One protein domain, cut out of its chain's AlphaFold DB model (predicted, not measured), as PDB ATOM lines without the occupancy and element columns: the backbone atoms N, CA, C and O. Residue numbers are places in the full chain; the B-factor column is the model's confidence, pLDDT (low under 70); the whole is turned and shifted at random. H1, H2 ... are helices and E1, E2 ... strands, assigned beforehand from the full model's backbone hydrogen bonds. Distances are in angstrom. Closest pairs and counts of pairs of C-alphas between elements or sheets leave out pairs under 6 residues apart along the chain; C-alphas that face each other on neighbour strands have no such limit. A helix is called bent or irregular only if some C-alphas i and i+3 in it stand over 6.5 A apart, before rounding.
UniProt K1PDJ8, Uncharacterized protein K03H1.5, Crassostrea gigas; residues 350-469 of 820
ATOM      1  N   ARG A 350      -2.254   2.867 104.830       71.62
ATOM      2  CA  ARG A 350      -2.364   1.581 105.537       71.62
ATOM      3  C   ARG A 350      -0.998   0.897 105.611       71.62
ATOM      4  O   ARG A 350      -0.619   0.146 104.713       71.62
ATOM      5  N   PHE A 351      -0.240   1.182 106.669       72.31
ATOM      6  CA  PHE A 351       1.110   0.633 106.863       72.31
ATOM      7  C   PHE A 351       1.117  -0.856 107.229       72.31
ATOM      8  O   PHE A 351       2.083  -1.564 106.925       72.31
ATOM      9  N   VAL A 352       0.034  -1.328 107.851       85.25
ATOM     10  CA  VAL A 352      -0.170  -2.730 108.215       85.25
ATOM     11  C   VAL A 352      -1.076  -3.412 107.199       85.25
ATOM     12  O   VAL A 352      -2.177  -2.945 106.906       85.25
ATOM     13  N   LYS A 353      -0.611  -4.549 106.683       89.06
ATOM     14  CA  LYS A 353      -1.392  -5.452 105.842       89.06
ATOM     15  C   LYS A 353      -1.863  -6.627 106.681       89.06
ATOM     16  O   LYS A 353      -1.050  -7.326 107.285       89.06
ATOM     17  N   LEU A 354      -3.172  -6.823 106.692       90.12
ATOM     18  CA  LEU A 354      -3.822  -7.968 107.308       90.12
ATOM     19  C   LEU A 354      -3.947  -9.051 106.237       90.12
ATOM     20  O   LEU A 354      -4.649  -8.872 105.243       90.12
ATOM     21  N   GLU A 355      -3.184 -10.123 106.401       88.94
ATOM     22  CA  GLU A 355      -3.119 -11.260 105.488       88.94
ATOM     23  C   GLU A 355      -3.807 -12.471 106.141       88.94
ATOM     24  O   GLU A 355      -3.842 -12.601 107.367       88.94
ATOM     25  N   GLY A 356      -4.390 -13.339 105.317       76.75
ATOM     26  CA  GLY A 356      -5.282 -14.411 105.769       76.75
ATOM     27  C   GLY A 356      -6.760 -14.083 105.543       76.75
ATOM     28  O   GLY A 356      -7.159 -12.923 105.408       76.75
ATOM     29  N   SER A 357      -7.584 -15.122 105.435       75.00
ATOM     30  CA  SER A 357      -9.029 -14.982 105.252       75.00
ATOM     31  C   SER A 357      -9.728 -14.804 106.596       75.00
ATOM     32  O   SER A 357      -9.452 -15.541 107.536       75.00
ATOM     33  N   GLY A 358     -10.697 -13.891 106.663       81.56
ATOM     34  CA  GLY A 358     -11.635 -13.841 107.788       81.56
ATOM     35  C   GLY A 358     -11.357 -12.789 108.859       81.56
ATOM     36  O   GLY A 358     -12.100 -12.764 109.828       81.56
ATOM     37  N   TRP A 359     -10.395 -11.875 108.684       89.06
ATOM     38  CA  TRP A 359     -10.181 -10.748 109.616       89.06
ATOM     39  C   TRP A 359     -11.463  -9.961 109.954       89.06
ATOM     40  O   TRP A 359     -11.602  -9.486 111.074       89.06
ATOM     41  N   GLY A 360     -12.405  -9.851 109.008       88.12
ATOM     42  CA  GLY A 360     -13.722  -9.230 109.215       88.12
ATOM     43  C   GLY A 360     -14.875 -10.213 109.482       88.12
ATOM     44  O   GLY A 360     -16.038  -9.834 109.383       88.12
ATOM     45  N   GLY A 361     -14.577 -11.490 109.720       91.31
ATOM     46  CA  GLY A 361     -15.545 -12.564 109.945       91.31
ATOM     47  C   GLY A 361     -15.502 -13.109 111.372       91.31
ATOM     48  O   GLY A 361     -14.731 -12.643 112.206       91.31
ATOM     49  N   THR A 362     -16.316 -14.129 111.641       92.56
ATOM     50  CA  THR A 362     -16.413 -14.797 112.954       92.56
ATOM     51  C   THR A 362     -15.592 -16.087 113.039       92.56
ATOM     52  O   THR A 362     -15.207 -16.515 114.122       92.56
ATOM     53  N   THR A 363     -15.281 -16.708 111.901       89.38
ATOM     54  CA  THR A 363     -14.629 -18.028 111.817       89.38
ATOM     55  C   THR A 363     -13.189 -17.951 111.317       89.38
ATOM     56  O   THR A 363     -12.704 -18.892 110.686       89.38
ATOM     57  N   ALA A 364     -12.524 -16.813 111.516       88.88
ATOM     58  CA  ALA A 364     -11.127 -16.668 111.133       88.88
ATOM     59  C   ALA A 364     -10.261 -17.723 111.837       88.88
ATOM     60  O   ALA A 364     -10.575 -18.138 112.955       88.88
ATOM     61  N   ARG A 365      -9.194 -18.151 111.159       86.38
ATOM     62  CA  ARG A 365      -8.125 -19.016 111.673       86.38
ATOM     63  C   ARG A 365      -6.816 -18.591 111.030       86.38
ATOM     64  O   ARG A 365      -6.845 -18.105 109.900       86.38
ATOM     65  N   GLU A 366      -5.710 -18.776 111.742       90.50
ATOM     66  CA  GLU A 366      -4.357 -18.404 111.296       90.50
ATOM     67  C   GLU A 366      -4.278 -16.991 110.687       90.50
ATOM     68  O   GLU A 366      -4.181 -16.775 109.475       90.50
ATOM     69  N   LEU A 367      -4.310 -15.988 111.556       93.06
ATOM     70  CA  LEU A 367      -4.273 -14.586 111.169       93.06
ATOM     71  C   LEU A 367      -2.829 -14.097 111.064       93.06
ATOM     72  O   LEU A 367      -2.021 -14.333 111.960       93.06
ATOM     73  N   THR A 368      -2.497 -13.394 109.977       95.19
ATOM     74  CA  THR A 368      -1.143 -12.871 109.740       95.19
ATOM     75  C   THR A 368      -1.143 -11.354 109.607       95.19
ATOM     76  O   THR A 368      -1.918 -10.767 108.853       95.19
ATOM     77  N   VAL A 369      -0.230 -10.704 110.322       95.69
ATOM     78  CA  VAL A 369      -0.012  -9.257 110.277       95.69
ATOM     79  C   VAL A 369       1.332  -9.003 109.613       95.69
ATOM     80  O   VAL A 369       2.337  -9.557 110.052       95.69
ATOM     81  N   ARG A 370       1.376  -8.156 108.581       95.19
ATOM     82  CA  ARG A 370       2.610  -7.772 107.877       95.19
ATOM     83  C   ARG A 370       2.807  -6.262 107.880       95.19
ATOM     84  O   ARG A 370       1.862  -5.506 107.671       95.19
ATOM     85  N   TRP A 371       4.049  -5.817 108.058       94.25
ATOM     86  CA  TRP A 371       4.379  -4.395 108.166       94.25
ATOM     87  C   TRP A 371       5.709  -4.029 107.499       94.25
ATOM     88  O   TRP A 371       6.493  -4.882 107.076       94.25
ATOM     89  N   ASN A 372       5.976  -2.724 107.412       92.06
ATOM     90  CA  ASN A 372       7.267  -2.197 106.988       92.06
ATOM     91  C   ASN A 372       8.153  -1.881 108.204       92.06
ATOM     92  O   ASN A 372       8.024  -0.826 108.819       92.06
ATOM     93  N   ALA A 373       9.077  -2.792 108.521       91.62
ATOM     94  CA  ALA A 373       9.992  -2.669 109.659       91.62
ATOM     95  C   ALA A 373      10.804  -1.353 109.668       91.62
ATOM     96  O   ALA A 373      11.019  -0.776 110.727       91.62
ATOM     97  N   ALA A 374      11.185  -0.818 108.501       90.75
ATOM     98  CA  ALA A 374      12.022   0.384 108.424       90.75
ATOM     99  C   ALA A 374      11.311   1.666 108.902       90.75
ATOM    100  O   ALA A 374      11.968   2.598 109.366       90.75
ATOM    101  N   LEU A 375       9.978   1.723 108.796       91.50
ATOM    102  CA  LEU A 375       9.193   2.882 109.242       91.50
ATOM    103  C   LEU A 375       9.031   2.912 110.766       91.50
ATOM    104  O   LEU A 375       8.927   3.989 111.351       91.50
ATOM    105  N   ILE A 376       9.037   1.738 111.400       92.31
ATOM    106  CA  ILE A 376       8.797   1.586 112.833       92.31
ATOM    107  C   ILE A 376      10.088   1.670 113.649       92.31
ATOM    108  O   ILE A 376      10.137   2.407 114.627       92.31
ATOM    109  N   SER A 377      11.164   0.992 113.236       94.38
ATOM    110  CA  SER A 377      12.471   1.118 113.885       94.38
ATOM    111  C   SER A 377      13.611   0.621 112.995       94.38
ATOM    112  O   SER A 377      13.470  -0.343 112.246       94.38
ATOM    113  N   THR A 378      14.771   1.264 113.106       93.06
ATOM    114  CA  THR A 378      16.042   0.797 112.525       93.06
ATOM    115  C   THR A 378      17.035   0.345 113.598       93.06
ATOM    116  O   THR A 378      18.177   0.025 113.276       93.06
ATOM    117  N   HIS A 379      16.630   0.345 114.873       94.69
ATOM    118  CA  HIS A 379      17.489  -0.021 115.993       94.69
ATOM    119  C   HIS A 379      17.589  -1.553 116.099       94.69
ATOM    120  O   HIS A 379      16.548  -2.211 116.153       94.69
ATOM    121  N   PRO A 380      18.797  -2.146 116.160       91.88
ATOM    122  CA  PRO A 380      18.971  -3.603 116.131       91.88
ATOM    123  C   PRO A 380      18.275  -4.324 117.296       91.88
ATOM    124  O   PRO A 380      17.689  -5.382 117.090       91.88
ATOM    125  N   ASP A 381      18.260  -3.713 118.484       94.31
ATOM    126  CA  ASP A 381      17.644  -4.288 119.693       94.31
ATOM    127  C   ASP A 381      16.149  -3.944 119.869       94.31
ATOM    128  O   ASP A 381      15.563  -4.154 120.937       94.31
ATOM    129  N   ALA A 382      15.503  -3.363 118.853       95.81
ATOM    130  CA  ALA A 382      14.085  -3.035 118.934       95.81
ATOM    131  C   ALA A 382      13.205  -4.293 118.925       95.81
ATOM    132  O   ALA A 382      13.325  -5.165 118.063       95.81
ATOM    133  N   HIS A 383      12.270  -4.327 119.873       96.62
ATOM    134  CA  HIS A 383      11.242  -5.354 119.984       96.62
ATOM    135  C   HIS A 383       9.857  -4.727 119.831       96.62
ATOM    136  O   HIS A 383       9.594  -3.612 120.302       96.62
ATOM    137  N   LEU A 384       8.984  -5.465 119.158       96.75
ATOM    138  CA  LEU A 384       7.649  -5.062 118.758       96.75
ATOM    139  C   LEU A 384       6.602  -5.910 119.483       96.75
ATOM    140  O   LEU A 384       6.808  -7.100 119.726       96.75
ATOM    141  N   ASP A 385       5.457  -5.306 119.766       97.00
ATOM    142  CA  ASP A 385       4.234  -6.000 120.145       97.00
ATOM    143  C   ASP A 385       3.171  -5.775 119.076       97.00
ATOM    144  O   ASP A 385       3.030  -4.678 118.531       97.00
ATOM    145  N   ILE A 386       2.407  -6.819 118.789       96.62
ATOM    146  CA  ILE A 386       1.217  -6.745 117.952       96.62
ATOM    147  C   ILE A 386       0.035  -6.709 118.901       96.62
ATOM    148  O   ILE A 386      -0.182  -7.640 119.677       96.62
ATOM    149  N   LEU A 387      -0.689  -5.601 118.867       95.81
ATOM    150  CA  LEU A 387      -1.760  -5.279 119.792       95.81
ATOM    151  C   LEU A 387      -3.063  -5.142 119.018       95.81
ATOM    152  O   LEU A 387      -3.089  -4.571 117.933       95.81
ATOM    153  N   LEU A 388      -4.148  -5.609 119.607       94.81
ATOM    154  CA  LEU A 388      -5.495  -5.227 119.232       94.81
ATOM    155  C   LEU A 388      -5.915  -4.061 120.128       94.81
ATOM    156  O   LEU A 388      -5.762  -4.125 121.348       94.81
ATOM    157  N   VAL A 389      -6.391  -2.985 119.510       95.44
ATOM    158  CA  VAL A 389      -6.892  -1.782 120.177       95.44
ATOM    159  C   VAL A 389      -8.395  -1.733 119.956       95.44
ATOM    160  O   VAL A 389      -8.840  -1.568 118.822       95.44
ATOM    161  N   GLY A 390      -9.159  -1.927 121.028       95.25
ATOM    162  CA  GLY A 390     -10.618  -1.914 121.000       95.25
ATOM    163  C   GLY A 390     -11.192  -0.531 121.251       95.25
ATOM    164  O   GLY A 390     -10.652   0.241 122.044       95.25
ATOM    165  N   TYR A 391     -12.302  -0.248 120.576       95.06
ATOM    166  CA  TYR A 391     -13.084   0.965 120.758       95.06
ATOM    167  C   TYR A 391     -14.465   0.652 121.351       95.06
ATOM    168  O   TYR A 391     -15.134  -0.281 120.909       95.06
ATOM    169  N   SER A 392     -14.902   1.451 122.327       94.56
ATOM    170  CA  SER A 392     -16.284   1.466 122.817       94.56
ATOM    171  C   SER A 392     -16.779   2.896 123.038       94.56
ATOM    172  O   SER A 392     -16.002   3.796 123.346       94.56
ATOM    173  N   GLU A 393     -18.090   3.108 122.986       93.56
ATOM    174  CA  GLU A 393     -18.693   4.414 123.297       93.56
ATOM    175  C   GLU A 393     -18.601   4.788 124.795       93.56
ATOM    176  O   GLU A 393     -18.864   5.928 125.165       93.56
ATOM    177  N   LYS A 394     -18.217   3.850 125.679       91.12
ATOM    178  CA  LYS A 394     -18.079   4.098 127.126       91.12
ATOM    179  C   LYS A 394     -16.690   4.611 127.502       91.12
ATOM    180  O   LYS A 394     -16.563   5.542 128.292       91.12
ATOM    181  N   THR A 395     -15.653   3.955 126.987       90.06
ATOM    182  CA  THR A 395     -14.252   4.176 127.388       90.06
ATOM    183  C   THR A 395     -13.354   4.591 126.230       90.06
ATOM    184  O   THR A 395     -12.161   4.808 126.436       90.06
ATOM    185  N   PHE A 396     -13.903   4.707 125.018       92.06
ATOM    186  CA  PHE A 396     -13.154   4.904 123.783       92.06
ATOM    187  C   PHE A 396     -12.083   3.818 123.637       92.06
ATOM    188  O   PHE A 396     -12.426   2.645 123.525       92.06
ATOM    189  N   TRP A 397     -10.803   4.180 123.701       89.31
ATOM    190  CA  TRP A 397      -9.644   3.301 123.500       89.31
ATOM    191  C   TRP A 397      -9.273   2.435 124.712       89.31
ATOM    192  O   TRP A 397      -8.122   2.038 124.860       89.31
ATOM    193  N   GLY A 398     -10.216   2.166 125.617       83.12
ATOM    194  CA  GLY A 398      -9.943   1.555 126.920       83.12
ATOM    195  C   GLY A 398      -9.476   0.093 126.901       83.12
ATOM    196  O   GLY A 398      -9.254  -0.465 127.975       83.12
ATOM    197  N   PHE A 399      -9.337  -0.542 125.732       91.19
ATOM    198  CA  PHE A 399      -8.983  -1.957 125.611       91.19
ATOM    199  C   PHE A 399      -7.774  -2.191 124.712       91.19
ATOM    200  O   PHE A 399      -7.773  -1.853 123.528       91.19
ATOM    201  N   HIS A 400      -6.761  -2.844 125.278       93.88
ATOM    202  CA  HIS A 400      -5.556  -3.258 124.573       93.88
ATOM    203  C   HIS A 400      -5.274  -4.733 124.847       93.88
ATOM    204  O   HIS A 400      -4.972  -5.112 125.980       93.88
ATOM    205  N   LEU A 401      -5.316  -5.557 123.802       94.19
ATOM    206  CA  LEU A 401      -5.049  -6.989 123.893       94.19
ATOM    207  C   LEU A 401      -3.792  -7.345 123.090       94.19
ATOM    208  O   LEU A 401      -3.781  -7.204 121.868       94.19
ATOM    209  N   PRO A 402      -2.709  -7.803 123.733       94.69
ATOM    210  CA  PRO A 402      -1.525  -8.241 123.012       94.69
ATOM    211  C   PRO A 402      -1.767  -9.588 122.326       94.69
ATOM    212  O   PRO A 402      -1.974 -10.595 122.996       94.69
ATOM    213  N   LEU A 403      -1.684  -9.596 120.997       94.75
ATOM    214  CA  LEU A 403      -1.848 -10.780 120.149       94.75
ATOM    215  C   LEU A 403      -0.537 -11.563 120.033       94.75
ATOM    216  O   LEU A 403      -0.508 -12.778 120.185       94.75
ATOM    217  N   VAL A 404       0.572 -10.854 119.807       96.25
ATOM    218  CA  VAL A 404       1.923 -11.429 119.765       96.25
ATOM    219  C   VAL A 404       2.874 -10.458 120.445       96.25
ATOM    220  O   VAL A 404       2.848  -9.258 120.170       96.25
ATOM    221  N   LYS A 405       3.716 -10.964 121.344       95.88
ATOM    222  CA  LYS A 405       4.636 -10.151 122.142       95.88
ATOM    223  C   LYS A 405       6.085 -10.385 121.749       95.88
ATOM    224  O   LYS A 405       6.456 -11.499 121.394       95.88
ATOM    225  N   ASN A 406       6.911  -9.363 121.956       95.62
ATOM    226  CA  ASN A 406       8.370  -9.468 121.907       95.62
ATOM    227  C   ASN A 406       8.921  -9.957 120.553       95.62
ATOM    228  O   ASN A 406       9.843 -10.767 120.496       95.62
ATOM    229  N   VAL A 407       8.346  -9.459 119.459       96.62
ATOM    230  CA  VAL A 407       8.778  -9.770 118.094       96.62
ATOM    231  C   VAL A 407      10.015  -8.930 117.754       96.62
ATOM    232  O   VAL A 407       9.952  -7.706 117.871       96.62
ATOM    233  N   PRO A 408      11.142  -9.518 117.324       95.44
ATOM    234  CA  PRO A 408      12.313  -8.738 116.930       95.44
ATOM    235  C   PRO A 408      12.013  -7.909 115.673       95.44
ATOM    236  O   PRO A 408      11.368  -8.395 114.745       95.44
ATOM    237  N   VAL A 409      12.518  -6.673 115.587       93.31
ATOM    238  CA  VAL A 409      12.247  -5.773 114.442       93.31
ATOM    239  C   VAL A 409      12.715  -6.329 113.086       93.31
ATOM    240  O   VAL A 409      12.216  -5.926 112.034       93.31
ATOM    241  N   SER A 410      13.662  -7.273 113.084       90.94
ATOM    242  CA  SER A 410      14.129  -7.964 111.875       90.94
ATOM    243  C   SER A 410      13.022  -8.781 111.195       90.94
ATOM    244  O   SER A 410      13.058  -8.987 109.977       90.94
ATOM    245  N   GLN A 411      12.023  -9.214 111.963       92.44
ATOM    246  CA  GLN A 411      10.849  -9.915 111.476       92.44
ATOM    247  C   GLN A 411       9.844  -8.915 110.878       92.44
ATOM    248  O   GLN A 411       9.576  -7.853 111.435       92.44
ATOM    249  N   LYS A 412       9.299  -9.244 109.699       91.88
ATOM    250  CA  LYS A 412       8.405  -8.353 108.924       91.88
ATOM    251  C   LYS A 412       6.930  -8.750 108.985       91.88
ATOM    252  O   LYS A 412       6.090  -8.052 108.420       91.88
ATOM    253  N   PHE A 413       6.636  -9.893 109.592       95.06
ATOM    254  CA  PHE A 413       5.291 -10.426 109.747       95.06
ATOM    255  C   PHE A 413       5.206 -11.280 111.009       95.06
ATOM    256  O   PHE A 413       6.209 -11.864 111.407       95.06
ATOM    257  N   ALA A 414       4.029 -11.419 111.602       95.31
ATOM    258  CA  ALA A 414       3.778 -12.446 112.606       95.31
ATOM    259  C   ALA A 414       2.394 -13.047 112.400       95.31
ATOM    260  O   ALA A 414       1.493 -12.375 111.892       95.31
ATOM    261  N   SER A 415       2.254 -14.295 112.826       94.44
ATOM    262  CA  SER A 415       1.027 -15.065 112.695       94.44
ATOM    263  C   SER A 415       0.621 -15.620 114.054       94.44
ATOM    264  O   SER A 415       1.483 -15.921 114.881       94.44
ATOM    265  N   PHE A 416      -0.681 -15.735 114.278       93.56
ATOM    266  CA  PHE A 416      -1.266 -16.325 115.478       93.56
ATOM    267  C   PHE A 416      -2.582 -17.014 115.117       93.56
ATOM    268  O   PHE A 416      -3.225 -16.654 114.126       93.56
ATOM    269  N   ASP A 417      -2.988 -18.000 115.912       92.50
ATOM    270  CA  ASP A 417      -4.323 -18.575 115.788       92.50
ATOM    271  C   ASP A 417      -5.309 -17.745 116.617       92.50
ATOM    272  O   ASP A 417      -5.083 -17.474 117.797       92.50
ATOM    273  N   SER A 418      -6.407 -17.319 115.999       91.06
ATOM    274  CA  SER A 418      -7.492 -16.624 116.690       91.06
ATOM    275  C   SER A 418      -8.174 -17.505 117.734       91.06
ATOM    276  O   SER A 418      -8.698 -16.974 118.709       91.06
ATOM    277  N   ASP A 419      -8.152 -18.832 117.573       88.69
ATOM    278  CA  ASP A 419      -8.715 -19.753 118.556       88.69
ATOM    279  C   ASP A 419      -7.895 -19.777 119.870       88.69
ATOM    280  O   ASP A 419      -8.460 -20.106 120.919       88.69
ATOM    281  N   ASP A 420      -6.625 -19.364 119.856       91.50
ATOM    282  CA  ASP A 420      -5.766 -19.305 121.049       91.50
ATOM    283  C   ASP A 420      -5.928 -18.003 121.852       91.50
ATOM    284  O   ASP A 420      -5.408 -17.881 122.964       91.50
ATOM    285  N   ILE A 421      -6.653 -17.019 121.312       92.44
ATOM    286  CA  ILE A 421      -6.848 -15.718 121.952       92.44
ATOM    287  C   ILE A 421      -8.094 -15.770 122.856       92.44
ATOM    288  O   ILE A 421      -9.210 -15.920 122.353       92.44
ATOM    289  N   PRO A 422      -7.953 -15.643 124.191       90.94
ATOM    290  CA  PRO A 422      -9.097 -15.659 125.093       90.94
ATOM    291  C   PRO A 422      -9.884 -14.345 125.012       90.94
ATOM    292  O   PRO A 422      -9.300 -13.263 124.938       90.94
ATOM    293  N   CYS A 423     -11.210 -14.442 125.107       92.06
ATOM    294  CA  CYS A 423     -12.110 -13.299 125.228       92.06
ATOM    295  C   CYS A 423     -13.126 -13.571 126.342       92.06
ATOM    296  O   CYS A 423     -13.788 -14.611 126.357       92.06
ATOM    297  N   ASP A 424     -13.198 -12.659 127.305       91.81
ATOM    298  CA  ASP A 424     -14.159 -12.659 128.402       91.81
ATOM    299  C   ASP A 424     -15.287 -11.643 128.144       91.81
ATOM    300  O   ASP A 424     -15.393 -11.068 127.061       91.81
ATOM    301  N   ALA A 425     -16.127 -11.404 129.155       91.38
ATOM    302  CA  ALA A 425     -17.209 -10.426 129.062       91.38
ATOM    303  C   ALA A 425     -16.695  -9.011 128.750       91.38
ATOM    304  O   ALA A 425     -17.285  -8.316 127.935       91.38
ATOM    305  N   THR A 426     -15.576  -8.615 129.365       90.38
ATOM    306  CA  THR A 426     -14.960  -7.298 129.167       90.38
ATOM    307  C   THR A 426     -14.489  -7.124 127.728       90.38
ATOM    308  O   THR A 426     -14.753  -6.102 127.106       90.38
ATOM    309  N   CYS A 427     -13.803  -8.133 127.192       91.06
ATOM    310  CA  CYS A 427     -13.341  -8.170 125.811       91.06
ATOM    311  C   CYS A 427     -14.507  -8.086 124.811       91.06
ATOM    312  O   CYS A 427     -14.419  -7.333 123.843       91.06
ATOM    313  N   ALA A 428     -15.607  -8.801 125.069       91.12
ATOM    314  CA  ALA A 428     -16.780  -8.812 124.196       91.12
ATOM    315  C   ALA A 428     -17.501  -7.452 124.098       91.12
ATOM    316  O   ALA A 428     -18.229  -7.234 123.134       91.12
ATOM    317  N   GLU A 429     -17.271  -6.512 125.028       90.69
ATOM    318  CA  GLU A 429     -17.792  -5.137 124.912       90.69
ATOM    319  C   GLU A 429     -17.116  -4.318 123.795       90.69
ATOM    320  O   GLU A 429     -17.648  -3.289 123.372       90.69
ATOM    321  N   PHE A 430     -15.946  -4.743 123.314       93.75
ATOM    322  CA  PHE A 430     -15.199  -4.066 122.257       93.75
ATOM    323  C   PHE A 430     -15.412  -4.807 120.939       93.75
ATOM    324  O   PHE A 430     -14.640  -5.684 120.570       93.75
ATOM    325  N   GLU A 431     -16.478  -4.462 120.222       93.50
ATOM    326  CA  GLU A 431     -16.878  -5.181 119.001       93.50
ATOM    327  C   GLU A 431     -16.059  -4.796 117.765       93.50
ATOM    328  O   GLU A 431     -16.041  -5.531 116.776       93.50
ATOM    329  N   ALA A 432     -15.377  -3.651 117.806       94.38
ATOM    330  CA  ALA A 432     -14.579  -3.141 116.704       94.38
ATOM    331  C   ALA A 432     -13.364  -2.345 117.194       94.38
ATOM    332  O   ALA A 432     -13.287  -1.888 118.338       94.38
ATOM    333  N   GLY A 433     -12.408  -2.157 116.292       93.81
ATOM    334  CA  GLY A 433     -11.189  -1.407 116.557       93.81
ATOM    335  C   GLY A 433     -10.153  -1.655 115.471       93.81
ATOM    336  O   GLY A 433     -10.507  -1.833 114.308       93.81
ATOM    337  N   PHE A 434      -8.871  -1.676 115.822       94.19
ATOM    338  CA  PHE A 434      -7.796  -1.931 114.861       94.19
ATOM    339  C   PHE A 434      -6.659  -2.755 115.466       94.19
ATOM    340  O   PHE A 434      -6.525  -2.883 116.682       94.19
ATOM    341  N   VAL A 435      -5.811  -3.310 114.601       94.81
ATOM    342  CA  VAL A 435      -4.564  -3.972 114.992       94.81
ATOM    343  C   VAL A 435      -3.417  -2.989 114.817       94.81
ATOM    344  O   VAL A 435      -3.320  -2.324 113.791       94.81
ATOM    345  N   ALA A 436      -2.525  -2.909 115.795       95.06
ATOM    346  CA  ALA A 436      -1.355  -2.049 115.767       95.06
ATOM    347  C   ALA A 436      -0.073  -2.849 115.993       95.06
ATOM    348  O   ALA A 436       0.024  -3.644 116.927       95.06
ATOM    349  N   VAL A 437       0.942  -2.594 115.170       96.31
ATOM    350  CA  VAL A 437       2.316  -3.049 115.434       96.31
ATOM    351  C   VAL A 437       3.032  -1.922 116.170       96.31
ATOM    352  O   VAL A 437       3.189  -0.849 115.593       96.31
ATOM    353  N   ARG A 438       3.439  -2.128 117.428       95.62
ATOM    354  CA  ARG A 438       3.985  -1.088 118.321       95.62
ATOM    355  C   ARG A 438       5.396  -1.425 118.799       95.62
ATOM    356  O   ARG A 438       5.640  -2.537 119.253       95.62
ATOM    357  N   VAL A 439       6.315  -0.459 118.767       96.00
ATOM    358  CA  VAL A 439       7.628  -0.576 119.428       96.00
ATOM    359  C   VAL A 439       7.447  -0.440 120.932       96.00
ATOM    360  O   VAL A 439       6.814   0.509 121.399       96.00
ATOM    361  N   ARG A 440       8.050  -1.353 121.697       94.75
ATOM    362  CA  ARG A 440       8.004  -1.309 123.166       94.75
ATOM    363  C   ARG A 440       8.684  -0.067 123.733       94.75
ATOM    364  O   ARG A 440       8.077   0.673 124.502       94.75
ATOM    365  N   ASN A 441       9.934   0.153 123.334       94.81
ATOM    366  CA  ASN A 441      10.719   1.298 123.768       94.81
ATOM    367  C   ASN A 441      10.562   2.460 122.781       94.81
ATOM    368  O   ASN A 441      10.998   2.357 121.633       94.81
ATOM    369  N   ILE A 442       9.977   3.570 123.233       93.50
ATOM    370  CA  ILE A 442       9.781   4.765 122.404       93.50
ATOM    371  C   ILE A 442      11.102   5.314 121.848       93.50
ATOM    372  O   ILE A 442      11.123   5.777 120.712       93.50
ATOM    373  N   THR A 443      12.220   5.195 122.573       94.62
ATOM    374  CA  THR A 443      13.514   5.720 122.104       94.62
ATOM    375  C   THR A 443      14.049   4.972 120.881       94.62
ATOM    376  O   THR A 443      14.886   5.496 120.150       94.62
ATOM    377  N   HIS A 444      13.551   3.756 120.629       95.19
ATOM    378  CA  HIS A 444      13.891   2.965 119.451       95.19
ATOM    379  C   HIS A 444      12.944   3.240 118.272       95.19
ATOM    380  O   HIS A 444      13.165   2.699 117.188       95.19
ATOM    381  N   ALA A 445      11.884   4.032 118.454       94.56
ATOM    382  CA  ALA A 445      10.941   4.350 117.391       94.56
ATOM    383  C   ALA A 445      11.589   5.245 116.323       94.56
ATOM    384  O   ALA A 445      12.394   6.129 116.623       94.56
ATOM    385  N   ASN A 446      11.221   5.012 115.065       92.81
ATOM    386  CA  ASN A 446      11.630   5.839 113.936       92.81
ATOM    387  C   ASN A 446      10.530   6.861 113.592       92.81
ATOM    388  O   ASN A 446      10.325   7.811 114.341       92.81
ATOM    389  N   GLN A 447       9.802   6.667 112.487       91.81
ATOM    390  CA  GLN A 447       8.713   7.563 112.073       91.81
ATOM    391  C   GLN A 447       7.401   7.254 112.804       91.81
ATOM    392  O   GLN A 447       6.539   8.122 112.937       91.81
ATOM    393  N   TYR A 448       7.255   6.014 113.279       94.00
ATOM    394  CA  TYR A 448       6.063   5.526 113.959       94.00
ATOM    395  C   TYR A 448       6.450   4.750 115.220       94.00
ATOM    396  O   TYR A 448       7.280   3.843 115.158       94.00
ATOM    397  N   ARG A 449       5.811   5.060 116.354       94.62
ATOM    398  CA  ARG A 449       5.792   4.194 117.542       94.62
ATOM    399  C   ARG A 449       4.835   3.035 117.345       94.62
ATOM    400  O   ARG A 449       5.142   1.924 117.769       94.62
ATOM    401  N   ALA A 450       3.697   3.290 116.707       94.06
ATOM    402  CA  ALA A 450       2.721   2.276 116.350       94.06
ATOM    403  C   ALA A 450       2.267   2.462 114.900       94.06
ATOM    404  O   ALA A 450       2.129   3.580 114.421       94.06
ATOM    405  N   MET A 451       2.042   1.362 114.194       93.62
ATOM    406  CA  MET A 451       1.447   1.376 112.861       93.62
ATOM    407  C   MET A 451       0.078   0.705 112.949       93.62
ATOM    408  O   MET A 451       0.047  -0.510 113.163       93.62
ATOM    409  N   PRO A 452      -1.030   1.453 112.827       93.25
ATOM    410  CA  PRO A 452      -2.367   0.880 112.864       93.25
ATOM    411  C   PRO A 452      -2.758   0.250 111.516       93.25
ATOM    412  O   PRO A 452      -2.284   0.637 110.441       93.25
ATOM    413  N   SER A 453      -3.649  -0.736 111.571       92.62
ATOM    414  CA  SER A 453      -4.449  -1.193 110.439       92.62
ATOM    415  C   SER A 453      -5.638  -0.254 110.202       92.62
ATOM    416  O   SER A 453      -5.853   0.707 110.936       92.62
ATOM    417  N   GLY A 454      -6.458  -0.555 109.192       89.25
ATOM    418  CA  GLY A 454      -7.808   0.010 109.133       89.25
ATOM    419  C   GLY A 454      -8.685  -0.527 110.268       89.25
ATOM    420  O   GLY A 454      -8.345  -1.546 110.879       89.25
ATOM    421  N   ALA A 455      -9.804   0.157 110.518       90.19
ATOM    422  CA  ALA A 455     -10.814  -0.321 111.452       90.19
ATOM    423  C   ALA A 455     -11.393  -1.656 110.963       90.19
ATOM    424  O   ALA A 455     -11.534  -1.869 109.755       90.19
ATOM    425  N   MET A 456     -11.719  -2.552 111.887       91.50
ATOM    426  CA  MET A 456     -12.298  -3.856 111.583       91.50
ATOM    427  C   MET A 456     -13.217  -4.326 112.717       91.50
ATOM    428  O   MET A 456     -12.999  -3.942 113.870       91.50
ATOM    429  N   PRO A 457     -14.203  -5.183 112.412       94.19
ATOM    430  CA  PRO A 457     -14.983  -5.858 113.436       94.19
ATOM    431  C   PRO A 457     -14.167  -6.989 114.079       94.19
ATOM    432  O   PRO A 457     -13.327  -7.621 113.436       94.19
ATOM    433  N   PHE A 458     -14.463  -7.302 115.334       93.50
ATOM    434  CA  PHE A 458     -13.798  -8.343 116.123       93.50
ATOM    435  C   PHE A 458     -14.658  -9.600 116.286       93.50
ATOM    436  O   PHE A 458     -14.592 -10.290 117.301       93.50
ATOM    437  N   GLY A 459     -15.442  -9.949 115.258       93.75
ATOM    438  CA  GLY A 459     -16.302 -11.139 115.260       93.75
ATOM    439  C   GLY A 459     -15.570 -12.424 115.640       93.75
ATOM    440  O   GLY A 459     -16.074 -13.212 116.436       93.75
ATOM    441  N   TRP A 460     -14.363 -12.623 115.112       93.06
ATOM    442  CA  TRP A 460     -13.526 -13.790 115.400       93.06
ATOM    443  C   TRP A 460     -13.062 -13.859 116.858       93.06
ATOM    444  O   TRP A 460     -12.860 -14.958 117.368       93.06
ATOM    445  N   LEU A 461     -12.920 -12.710 117.525       93.19
ATOM    446  CA  LEU A 461     -12.485 -12.609 118.916       93.19
ATOM    447  C   LEU A 461     -13.640 -12.924 119.875       93.19
ATOM    448  O   LEU A 461     -13.490 -13.738 120.783       93.19
ATOM    449  N   MET A 462     -14.810 -12.316 119.650       92.75
ATOM    450  CA  MET A 462     -15.962 -12.451 120.552       92.75
ATOM    451  C   MET A 462     -16.766 -13.744 120.360       92.75
ATOM    452  O   MET A 462     -17.460 -14.163 121.285       92.75
ATOM    453  N   ARG A 463     -16.653 -14.421 119.204       92.50
ATOM    454  CA  ARG A 463     -17.474 -15.597 118.848       92.50
ATOM    455  C   ARG A 463     -17.567 -16.642 119.961       92.50
ATOM    456  O   ARG A 463     -18.668 -17.045 120.312       92.50
ATOM    457  N   LYS A 464     -16.435 -17.094 120.517       91.88
ATOM    458  CA  LYS A 464     -16.430 -18.167 121.533       91.88
ATOM    459  C   LYS A 464     -17.181 -17.768 122.801       91.88
ATOM    460  O   LYS A 464     -17.857 -18.601 123.399       91.88
ATOM    461  N   TYR A 465     -17.043 -16.508 123.207       93.75
ATOM    462  CA  TYR A 465     -17.743 -15.973 124.365       93.75
ATOM    463  C   TYR A 465     -19.251 -15.918 124.097       93.75
ATOM    464  O   TYR A 465     -20.021 -16.494 124.866       93.75
ATOM    465  N   GLU A 466     -19.657 -15.323 122.976       93.69
ATOM    466  CA  GLU A 466     -21.066 -15.167 122.594       93.69
ATOM    467  C   GLU A 466     -21.761 -16.529 122.410       93.69
ATOM    468  O   GLU A 466     -22.821 -16.771 122.990       93.69
ATOM    469  N   GLU A 467     -21.122 -17.481 121.720       93.75
ATOM    470  CA  GLU A 467     -21.631 -18.851 121.548       93.75
ATOM    471  C   GLU A 467     -21.795 -19.584 122.886       93.75
ATOM    472  O   GLU A 467     -22.729 -20.369 123.056       93.75
ATOM    473  N   SER A 468     -20.923 -19.324 123.867       93.25
ATOM    474  CA  SER A 468     -21.032 -19.938 125.197       93.25
ATOM    475  C   SER A 468     -22.219 -19.416 126.013       93.25
ATOM    476  O   SER A 468     -22.687 -20.105 126.921       93.25
ATOM    477  N   LYS A 469     -22.698 -18.200 125.713       92.12
ATOM    478  CA  LYS A 469     -23.792 -17.531 126.430       92.12
ATOM    479  C   LYS A 469     -25.142 -17.714 125.750       92.12
ATOM    480  O   LYS A 469     -26.122 -17.996 126.431       92.12
TER     481      LYS A 469
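Overview. This is residues 350 to 469 of the 820 residues of the protein "Uncharacterized protein K03H1.5" of Crassostrea gigas (UniProt K1PDJ8). Look for a small sandwich: a twisted sheet, E4 E3 E6 E7, is partly face to face with a smaller sheet, E1 E2 E5, their strands crossed at 68 degrees. H3 makes one end of the long axis, with H2 packed on it, and H1 lies toward the other end, grazing the larger sheet. The 120 printed residues include three named helices and seven named strands in the order E1 E2 H1 E3 E4 E5 H2 E6 E7 H3; both sheets are antiparallel and the class is mixed. The whole is compact, with a radius of gyration of the C-alphas of 14.3 A, and elongated, spanning 46 by 30 by 22 A.

Arrangement. Begin with the larger sheet, in the order E4, residues 396 to 408, E3, residues 383 to 392, E6, residues 432 to 439, and E7, residues 450 to 452. E3 and E4 form a hairpin, with N 388 and O 401 within hydrogen-bond range at 2.8 A; E4 bends by 63 degrees at residue 403. Between E3 and E6, find N 387 and O 436 at 2.8 A. E6 and E7 form a hairpin, with N 451 and O 437 at 2.9 A. Residues 432 to 433 of E6 also pair, antiparallel, with residues 456 to 457. The second sheet runs E1, residues 353 to 355, E2, residues 367 to 370, and E5, residues 413 to 416. Its hairpin E1 and E2 has N 355 and O 368 at 2.8 A; between E2 and E5, N 369 and O 414 are 2.9 A apart. The facing parts of the two sheets are 9.5 A apart, centre to centre. H1, residues 373 to 376, only grazes the larger sheet, as does H2, residues 425 to 428. H2 touches H3, residues 459 to 469, at the closest C-alphas, Ala 428 and Met 462, 5.2 A apart. H3 is on neither sheet. In H3, 5 of 7 O i to N i+4 pairs are within hydrogen-bond range; H1 and H2 are too short for such a pair.

Along the chain. Find C-alpha 353, where E1 begins, at (-1.392, -5.452, 105.842). E4 starts at C-alpha 396, (-13.154, 4.904, 123.783), and runs 29.7 A; E3 spans 28.5 A and E6 22.5 A. H3, 14.9 A long, ends at C-alpha 469, (-23.792, -17.531, 126.430); it is irregular, with C-alphas 461 and 464 7.3 A apart.

Size, cuts and confidence. The two C-alphas farthest apart, of Pro 380 and Lys 469, are 46.1 A apart. The printed part has no cut, and its one long link is E1 to E2, 11 residues. Its mean pLDDT is 92.2, and no printed residue is under 70.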